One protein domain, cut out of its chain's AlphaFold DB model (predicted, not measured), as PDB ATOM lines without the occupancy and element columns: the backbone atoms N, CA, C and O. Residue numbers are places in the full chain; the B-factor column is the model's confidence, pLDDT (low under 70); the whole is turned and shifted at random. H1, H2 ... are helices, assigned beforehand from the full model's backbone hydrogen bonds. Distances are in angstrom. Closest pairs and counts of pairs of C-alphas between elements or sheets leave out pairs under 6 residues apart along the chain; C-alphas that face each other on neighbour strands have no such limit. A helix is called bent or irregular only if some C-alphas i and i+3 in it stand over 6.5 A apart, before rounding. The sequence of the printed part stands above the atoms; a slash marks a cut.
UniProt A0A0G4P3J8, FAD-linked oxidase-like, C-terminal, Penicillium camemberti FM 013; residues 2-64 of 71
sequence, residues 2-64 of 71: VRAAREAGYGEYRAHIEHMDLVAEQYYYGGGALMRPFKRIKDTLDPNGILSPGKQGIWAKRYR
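AT A GLANCE: This is residues 2 to 64 of the 71 residues of the protein "FAD-linked oxidase-like, C-terminal" of Penicillium camemberti FM 013 (UniProt A0A0G4P3J8). Three short helices follow one another along an elongated model: H1 and H2 stand side by side in one half, running the same way, and H3 makes the other half, running opposite to H2 at a steep tilt. After H3, residues 46 to 64 form a long stretch with no named element, which folds back towards H2 near Gln 56 and then turns to run beside H3 again near Ile 58 to Ala 60. The printed part has 63 residues, with three named helices in the order H1, H2, H3 and no named strand; the class is all helix, though only 27 of the 63 residues are in named elements. The whole is only just compact, close to loose, with a radius of gyration of the C-alphas of 12.3 A. Its C-alphas span 38 by 25 by 17 A along their three main axes, an outline that is only just elongated.

HOW THE PARTS SIT: The printed part begins with H1, residues 2 to 7, and a short link of 9 residues joins it to H2, residues 17 to 26. H1 and H2 touch, with 4 pairs of C-alphas within 8 A. Their closest C-alphas are those of Arg 6 and Gln 26, 6.2 A apart, and their centres are 11.8 A apart. They run the same way at a shallow tilt of 11 degrees. H2 is irregular, for C-alphas 18 and 21 are 7.6 A apart, where about 5 A is found in a regular helix, and its line is a rough one. A short link of 8 residues joins H2 to H3, residues 35 to 45. H2 and H3 are close but not clearly touching, with 1 pair of C-alphas within 8 A. Their closest C-alphas are those of Ala 24 and Met 35, 8.0 A apart, while the two centres are 17.1 A apart. They run opposite ways at a steep tilt of 53 degrees. H1 and H3 are apart, and H3 touches no helix. In the backbones of H1 and H3 every O i to N i+4 pair is within hydrogen-bond range, while in H2 this holds for 3 of 6 pairs, beside 5 of 7 O i to N i+3 pairs.

IN THESE COORDINATES: H1, residues 2 to 7, begins at C-alpha 2, at (10.121, -25.493, 27.890), and measures 8.9 A from first to last C-alpha. H2, residues 17 to 26, measures 15.4 A from C-alpha 17, at (23.544, -23.274, 30.172), to C-alpha 26. H3, residues 35 to 45, is the longest helix by residues, with 11, and measures 15.5 A. It ends at C-alpha 45, at (27.700, -2.514, 36.566). The C-alphas of the 19 residues from 46 to 64 lie 3 to 18 A from the mean of all C-alphas, which is at (17.455, -13.549, 30.190).

THE WHOLE: The two C-alphas farthest apart are those of Ala 8 and Asn 48, 38.2 A. The first and last printed C-alphas, those of Val 2 and Arg 64, are 22.1 A apart. The printed part is one domain and has no cut; it runs from residue 2 to residue 64 of a full chain of 71 residues. Both links between the helices are short but not tight, and no link is long. The mean pLDDT of the printed part is 95.0, and no printed residue is under 70. The mean pLDDT is 94 in H1, 94 in H2 and 97 in H3.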
ATOM      1  N   VAL A   2      10.195 -26.933  27.512       91.75
ATOM      2  CA  VAL A   2      10.121 -25.493  27.890       91.75
ATOM      3  C   VAL A   2       8.983 -24.696  27.220       91.75
ATOM      4  O   VAL A   2       8.255 -23.981  27.899       91.75
ATOM      5  N   ARG A   3       8.793 -24.827  25.898       93.94
ATOM      6  CA  ARG A   3       7.724 -24.107  25.173       93.94
ATOM      7  C   ARG A   3       6.318 -24.561  25.590       93.94
ATOM      8  O   ARG A   3       5.478 -23.721  25.879       93.94
ATOM      9  N   ALA A   4       6.106 -25.873  25.701       95.31
ATOM     10  CA  ALA A   4       4.839 -26.443  26.160       95.31
ATOM     11  C   ALA A   4       4.521 -26.042  27.613       95.31
ATOM     12  O   ALA A   4       3.376 -25.746  27.939       95.31
ATOM     13  N   ALA A   5       5.537 -25.967  28.481       94.25
ATOM     14  CA  ALA A   5       5.371 -25.490  29.854       94.25
ATOM     15  C   ALA A   5       4.873 -24.035  29.894       94.25
ATOM     16  O   ALA A   5       3.919 -23.745  30.612       94.25
ATOM     17  N   ARG A   6       5.440 -23.144  29.065       94.25
ATOM     18  CA  ARG A   6       4.949 -21.762  28.931       94.25
ATOM     19  C   ARG A   6       3.511 -21.700  28.432       94.25
ATOM     20  O   ARG A   6       2.743 -20.901  28.955       94.25
ATOM     21  N   GLU A   7       3.163 -22.482  27.412       94.94
ATOM     22  CA  GLU A   7       1.793 -22.526  26.873       94.94
ATOM     23  C   GLU A   7       0.780 -22.929  27.951       94.94
ATOM     24  O   GLU A   7      -0.315 -22.375  28.004       94.94
ATOM     25  N   ALA A   8       1.181 -23.813  28.866       96.44
ATOM     26  CA  ALA A   8       0.398 -24.201  30.035       96.44
ATOM     27  C   ALA A   8       0.496 -23.219  31.229       96.44
ATOM     28  O   ALA A   8      -0.119 -23.460  32.266       96.44
ATOM     29  N   GLY A   9       1.248 -22.120  31.112       94.69
ATOM     30  CA  GLY A   9       1.389 -21.096  32.154       94.69
ATOM     31  C   GLY A   9       2.461 -21.372  33.215       94.69
ATOM     32  O   GLY A   9       2.555 -20.625  34.188       94.69
ATOM     33  N   TYR A  10       3.292 -22.402  33.042       96.00
ATOM     34  CA  TYR A  10       4.371 -22.745  33.970       96.00
ATOM     35  C   TYR A  10       5.696 -22.064  33.601       96.00
ATOM     36  O   TYR A  10       6.063 -21.949  32.430       96.00
ATOM     37  N   GLY A  11       6.436 -21.638  34.628       93.12
ATOM     38  CA  GLY A  11       7.770 -21.057  34.500       93.12
ATOM     39  C   GLY A  11       8.854 -21.998  35.016       93.12
ATOM     40  O   GLY A  11       8.725 -22.582  36.090       93.12
ATOM     41  N   GLU A  12       9.950 -22.108  34.271       94.06
ATOM     42  CA  GLU A  12      11.129 -22.853  34.713       94.06
ATOM     43  C   GLU A  12      11.922 -22.027  35.732       94.06
ATOM     44  O   GLU A  12      12.301 -20.883  35.458       94.06
ATOM     45  N   TYR A  13      12.214 -22.614  36.894       95.12
ATOM     46  CA  TYR A  13      13.014 -21.960  37.937       95.12
ATOM     47  C   TYR A  13      14.508 -21.891  37.572       95.12
ATOM     48  O   TYR A  13      15.184 -20.897  37.849       95.12
ATOM     49  N   ARG A  14      15.049 -22.955  36.959       94.31
ATOM     50  CA  ARG A  14      16.464 -23.075  36.563       94.31
ATOM     51  C   ARG A  14      16.603 -23.883  35.280       94.31
ATOM     52  O   ARG A  14      15.786 -24.748  34.996       94.31
ATOM     53  N   ALA A  15      17.681 -23.625  34.542       94.38
ATOM     54  CA  ALA A  15      17.963 -24.286  33.276       94.38
ATOM     55  C   ALA A  15      19.456 -24.571  33.089       94.38
ATOM     56  O   ALA A  15      20.316 -23.865  33.631       94.38
ATOM     57  N   HIS A  16      19.749 -25.581  32.268       95.12
ATOM     58  CA  HIS A  16      21.091 -25.832  31.749       95.12
ATOM     59  C   HIS A  16      21.588 -24.636  30.914       95.12
ATOM     60  O   HIS A  16      20.777 -23.901  30.348       95.12
ATOM     61  N   ILE A  17      22.911 -24.442  30.824       93.50
ATOM     62  CA  ILE A  17      23.544 -23.274  30.172       93.50
ATOM     63  C   ILE A  17      23.031 -23.084  28.741       93.50
ATOM     64  O   ILE A  17      22.660 -21.980  28.350       93.50
ATOM     65  N   GLU A  18      22.923 -24.178  27.995       92.19
ATOM     66  CA  GLU A  18      22.432 -24.175  26.616       92.19
ATOM     67  C   GLU A  18      21.000 -23.621  26.481       92.19
ATOM     68  O   GLU A  18      20.656 -22.971  25.489       92.19
ATOM     69  N   HIS A  19      20.174 -23.808  27.511       93.75
ATOM     70  CA  HIS A  19      18.752 -23.469  27.514       93.75
ATOM     71  C   HIS A  19      18.426 -22.141  28.203       93.75
ATOM     72  O   HIS A  19      17.259 -21.757  28.225       93.75
ATOM     73  N   MET A  20      19.410 -21.419  28.749       94.75
ATOM     74  CA  MET A  20      19.150 -20.183  29.503       94.75
ATOM     75  C   MET A  20      18.400 -19.136  28.680       94.75
ATOM     76  O   MET A  20      17.416 -18.591  29.165       94.75
ATOM     77  N   ASP A  21      18.799 -18.906  27.428       93.56
ATOM     78  CA  ASP A  21      18.093 -17.947  26.566       93.56
ATOM     79  C   ASP A  21      16.683 -18.431  26.223       93.56
ATOM     80  O   ASP A  21      15.743 -17.645  26.277       93.56
ATOM     81  N   LEU A  22      16.514 -19.733  25.963       94.44
ATOM     82  CA  LEU A  22      15.202 -20.317  25.690       94.44
ATOM     83  C   LEU A  22      14.265 -20.140  26.891       94.44
ATOM     84  O   LEU A  22      13.099 -19.806  26.712       94.44
ATOM     85  N   VAL A  23      14.756 -20.340  28.114       95.62
ATOM     86  CA  VAL A  23      13.965 -20.121  29.332       95.62
ATOM     87  C   VAL A  23      13.701 -18.634  29.562       95.62
ATOM     88  O   VAL A  23      12.568 -18.258  29.856       95.62
ATOM     89  N   ALA A  24      14.694 -17.769  29.359       95.19
ATOM     90  CA  ALA A  24      14.540 -16.325  29.502       95.19
ATOM     91  C   ALA A  24      13.492 -15.739  28.535       95.19
ATOM     92  O   ALA A  24      12.737 -14.843  28.924       95.19
ATOM     93  N   GLU A  25      13.392 -16.267  27.310       93.56
ATOM     94  CA  GLU A  25      12.352 -15.912  26.329       93.56
ATOM     95  C   GLU A  25      10.930 -16.176  26.837       93.56
ATOM     96  O   GLU A  25       9.993 -15.498  26.412       93.56
ATOM     97  N   GLN A  26      10.741 -17.128  27.758       94.31
ATOM     98  CA  GLN A  26       9.403 -17.432  28.263       94.31
ATOM     99  C   GLN A  26       8.860 -16.312  29.168       94.31
ATOM    100  O   GLN A  26       7.649 -16.104  29.229       94.31
ATOM    101  N   TYR A  27       9.740 -15.516  29.786       95.44
ATOM    102  CA  TYR A  27       9.394 -14.389  30.661       95.44
ATOM    103  C   TYR A  27       9.168 -13.066  29.893       95.44
ATOM    104  O   TYR A  27       9.466 -11.971  30.384       95.44
ATOM    105  N   TYR A  28       8.628 -13.140  28.673       94.12
ATOM    106  CA  TYR A  28       8.396 -11.987  27.792       94.12
ATOM    107  C   TYR A  28       7.039 -11.298  28.028       94.12
ATOM    108  O   TYR A  28       6.306 -10.964  27.098       94.12
ATOM    109  N   TYR A  29       6.673 -11.056  29.283       95.12
ATOM    110  CA  TYR A  29       5.493 -10.246  29.593       95.12
ATOM    111  C   TYR A  29       5.775  -8.747  29.380       95.12
ATOM    112  O   TYR A  29       6.889  -8.272  29.637       95.12
ATOM    113  N   GLY A  30       4.780  -7.990  28.899       95.69
ATOM    114  CA  GLY A  30       4.855  -6.526  28.774       95.69
ATOM    115  C   GLY A  30       6.024  -6.025  27.913       95.69
ATOM    116  O   GLY A  30       6.715  -5.076  28.298       95.69
ATOM    117  N   GLY A  31       6.314  -6.709  26.800       95.00
ATOM    118  CA  GLY A  31       7.440  -6.374  25.919       95.00
ATOM    119  C   GLY A  31       8.811  -6.617  26.566       95.00
ATOM    120  O   GLY A  31       9.745  -5.838  26.370       95.00
ATOM    121  N   GLY A  32       8.926  -7.651  27.404       95.38
ATOM    122  CA  GLY A  32      10.154  -7.968  28.137       95.38
ATOM    123  C   GLY A  32      10.395  -7.042  29.332       95.38
ATOM    124  O   GLY A  32      11.533  -6.636  29.584       95.38
ATOM    125  N   ALA A  33       9.338  -6.683  30.067       97.00
ATOM    126  CA  ALA A  33       9.413  -5.826  31.253       97.00
ATOM    127  C   ALA A  33      10.406  -6.338  32.309       97.00
ATOM    128  O   ALA A  33      11.082  -5.527  32.929       97.00
ATOM    129  N   LEU A  34      10.557  -7.660  32.447       96.50
ATOM    130  CA  LEU A  34      11.543  -8.272  33.342       96.50
ATOM    131  C   LEU A  34      12.981  -8.142  32.813       96.50
ATOM    132  O   LEU A  34      13.898  -7.769  33.536       96.50
ATOM    133  N   MET A  35      13.195  -8.426  31.527       96.38
ATOM    134  CA  MET A  35      14.539  -8.500  30.944       96.38
ATOM    135  C   MET A  35      15.188  -7.118  30.745       96.38
ATOM    136  O   MET A  35      16.408  -6.977  30.846       96.38
ATOM    137  N   ARG A  36      14.395  -6.076  30.463       96.75
ATOM    138  CA  ARG A  36      14.886  -4.699  30.254       96.75
ATOM    139  C   ARG A  36      15.678  -4.124  31.447       96.75
ATOM    140  O   ARG A  36      16.801  -3.671  31.213       96.75
ATOM    141  N   PRO A  37      15.173  -4.132  32.697       97.81
ATOM    142  CA  PRO A  37      15.923  -3.626  33.843       97.81
ATOM    143  C   PRO A  37      17.173  -4.463  34.129       97.81
ATOM    144  O   PRO A  37      18.225  -3.879  34.365       97.81
ATOM    145  N   PHE A  38      17.123  -5.796  34.010       97.38
ATOM    146  CA  PHE A  38      18.316  -6.634  34.201       97.38
ATOM    147  C   PHE A  38      19.422  -6.330  33.191       97.38
ATOM    148  O   PHE A  38      20.584  -6.198  33.568       97.38
ATOM    149  N   LYS A  39      19.060  -6.136  31.920       96.50
ATOM    150  CA  LYS A  39      19.987  -5.663  30.885       96.50
ATOM    151  C   LYS A  39      20.600  -4.307  31.242       96.50
ATOM    152  O   LYS A  39      21.801  -4.130  31.065       96.50
ATOM    153  N   ARG A  40      19.807  -3.376  31.781       97.81
ATOM    154  CA  ARG A  40      20.285  -2.046  32.191       97.81
ATOM    155  C   ARG A  40      21.235  -2.111  33.385       97.81
ATOM    156  O   ARG A  40      22.288  -1.485  33.342       97.81
ATOM    157  N   ILE A  41      20.896  -2.892  34.409       98.12
ATOM    158  CA  ILE A  41      21.761  -3.135  35.573       98.12
ATOM    159  C   ILE A  41      23.076  -3.761  35.112       98.12
ATOM    160  O   ILE A  41      24.143  -3.269  35.469       98.12
ATOM    161  N   LYS A  42      23.008  -4.789  34.256       97.75
ATOM    162  CA  LYS A  42      24.191  -5.447  33.698       97.75
ATOM    163  C   LYS A  42      25.090  -4.467  32.946       97.75
ATOM    164  O   LYS A  42      26.284  -4.447  33.205       97.75
ATOM    165  N   ASP A  43      24.519  -3.655  32.058       97.44
ATOM    166  CA  ASP A  43      25.279  -2.665  31.285       97.44
ATOM    167  C   ASP A  43      25.887  -1.568  32.174       97.44
ATOM    168  O   ASP A  43      26.934  -1.023  31.840       97.44
ATOM    169  N   THR A  44      25.235  -1.240  33.294       98.12
ATOM    170  CA  THR A  44      25.702  -0.207  34.232       98.12
ATOM    171  C   THR A  44      26.846  -0.716  35.107       98.12
ATOM    172  O   THR A  44      27.830  -0.012  35.299       98.12
ATOM    173  N   LEU A  45      26.722  -1.935  35.639       97.94
ATOM    174  CA  LEU A  45      27.700  -2.514  36.566       97.94
ATOM    175  C   LEU A  45      28.869  -3.209  35.858       97.94
ATOM    176  O   LEU A  45      29.940  -3.350  36.437       97.94
ATOM    177  N   ASP A  46      28.670  -3.663  34.622       97.75
ATOM    178  CA  ASP A  46      29.690  -4.338  33.822       97.75
ATOM    179  C   ASP A  46      29.703  -3.780  32.386       97.75
ATOM    180  O   ASP A  46      29.251  -4.447  31.446       97.75
ATOM    181  N   PRO A  47      30.217  -2.548  32.200       95.69
ATOM    182  CA  PRO A  47      30.217  -1.870  30.902       95.69
ATOM    183  C   PRO A  47      31.045  -2.610  29.840       95.69
ATOM    184  O   PRO A  47      30.734  -2.543  28.650       95.69
ATOM    185  N   ASN A  48      32.064  -3.363  30.265       95.44
ATOM    186  CA  ASN A  48      32.902  -4.172  29.380       95.44
ATOM    187  C   ASN A  48      32.317  -5.569  29.110       95.44
ATOM    188  O   ASN A  48      32.781  -6.252  28.196       95.44
ATOM    189  N   GLY A  49      31.290  -5.994  29.853       93.88
ATOM    190  CA  GLY A  49      30.635  -7.291  29.693       93.88
ATOM    191  C   GLY A  49      31.533  -8.485  30.036       93.88
ATOM    192  O   GLY A  49      31.458  -9.502  29.350       93.88
ATOM    193  N   ILE A  50      32.401  -8.360  31.038       95.62
ATOM    194  CA  ILE A  50      33.388  -9.385  31.415       95.62
ATOM    195  C   ILE A  50      32.743 -10.517  32.226       95.62
ATOM    196  O   ILE A  50      33.068 -11.690  32.047       95.62
ATOM    197  N   LEU A  51      31.813 -10.190  33.123       95.75
ATOM    198  CA  LEU A  51      31.306 -11.143  34.107       95.75
ATOM    199  C   LEU A  51      30.203 -12.028  33.514       95.75
ATOM    200  O   LEU A  51      29.061 -11.589  33.366       95.75
ATOM    201  N   SER A  52      30.534 -13.287  33.218       94.50
ATOM    202  CA  SER A  52      29.591 -14.356  32.838       94.50
ATOM    203  C   SER A  52      28.529 -13.923  31.807       94.50
ATOM    204  O   SER A  52      27.327 -13.948  32.105       94.50
ATOM    205  N   PRO A  53      28.940 -13.494  30.601       93.56
ATOM    206  CA  PRO A  53      28.003 -13.035  29.582       93.56
ATOM    207  C   PRO A  53      27.008 -14.145  29.212       93.56
ATOM    208  O   PRO A  53      27.397 -15.287  28.987       93.56
ATOM    209  N   GLY A  54      25.714 -13.812  29.185       93.38
ATOM    210  CA  GLY A  54      24.651 -14.746  28.796       93.38
ATOM    211  C   GLY A  54      24.084 -15.598  29.921       93.38
ATOM    212  O   GLY A  54      23.125 -16.342  29.712       93.38
ATOM    213  N   LYS A  55      24.605 -15.469  31.145       95.56
ATOM    214  CA  LYS A  55      24.008 -16.138  32.303       95.56
ATOM    215  C   LYS A  55      22.537 -15.723  32.443       95.56
ATOM    216  O   LYS A  55      22.222 -14.535  32.462       95.56
ATOM    217  N   GLN A  56      21.640 -16.712  32.534       95.81
ATOM    218  CA  GLN A  56      20.179 -16.516  32.568       95.81
ATOM    219  C   GLN A  56      19.623 -15.723  31.361       95.81
ATOM    220  O   GLN A  56      18.605 -15.046  31.478       95.81
ATOM    221  N   GLY A  57      20.308 -15.747  30.213       94.25
ATOM    222  CA  GLY A  57      19.935 -14.968  29.027       94.25
ATOM    223  C   GLY A  57      20.201 -13.464  29.138       94.25
ATOM    224  O   GLY A  57      19.761 -12.683  28.287       94.25
ATOM    225  N   ILE A  58      20.928 -13.024  30.172       95.81
ATOM    226  CA  ILE A  58      21.275 -11.617  30.378       95.81
ATOM    227  C   ILE A  58      22.603 -11.322  29.676       95.81
ATOM    228  O   ILE A  58      23.696 -11.620  30.158       95.81
ATOM    229  N   TRP A  59      22.490 -10.685  28.515       95.19
ATOM    230  CA  TRP A  59      23.622 -10.298  27.680       95.19
ATOM    231  C   TRP A  59      23.957  -8.809  27.834       95.19
ATOM    232  O   TRP A  59      23.076  -7.944  27.722       95.19
ATOM    233  N   ALA A  60      25.242  -8.498  28.041       94.75
ATOM    234  CA  ALA A  60      25.755  -7.127  27.990       94.75
ATOM    235  C   ALA A  60      25.595  -6.535  26.579       94.75
ATOM    236  O   ALA A  60      25.584  -7.270  25.586       94.75
ATOM    237  N   LYS A  61      25.479  -5.205  26.477       94.12
ATOM    238  CA  LYS A  61      25.180  -4.482  25.226       94.12
ATOM    239  C   LYS A  61      26.024  -4.931  24.026       94.12
ATOM    240  O   LYS A  61      25.470  -5.110  22.946       94.12
ATOM    241  N   ARG A  62      27.325  -5.186  24.221       91.19
ATOM    242  CA  ARG A  62      28.263  -5.581  23.150       91.19
ATOM    243  C   ARG A  62      27.985  -6.947  22.504       91.19
ATOM    244  O   ARG A  62      28.528  -7.232  21.440       91.19
ATOM    245  N   TYR A  63      27.158  -7.780  23.138       91.75
ATOM    246  CA  TYR A  63      26.870  -9.146  22.698       91.75
ATOM    247  C   TYR A  63      25.455  -9.345  22.153       91.75
ATOM    248  O   TYR A  63      25.195 -10.353  21.517       91.75
ATOM    249  N   ARG A  64      24.530  -8.396  22.355       88.69
ATOM    250  CA  ARG A  64      23.103  -8.583  22.008       88.69
ATOM    251  C   ARG A  64      22.831  -8.776  20.517       88.69
ATOM    252  O   ARG A  64      21.824  -9.377  20.172       88.69
TER     253      ARG A  64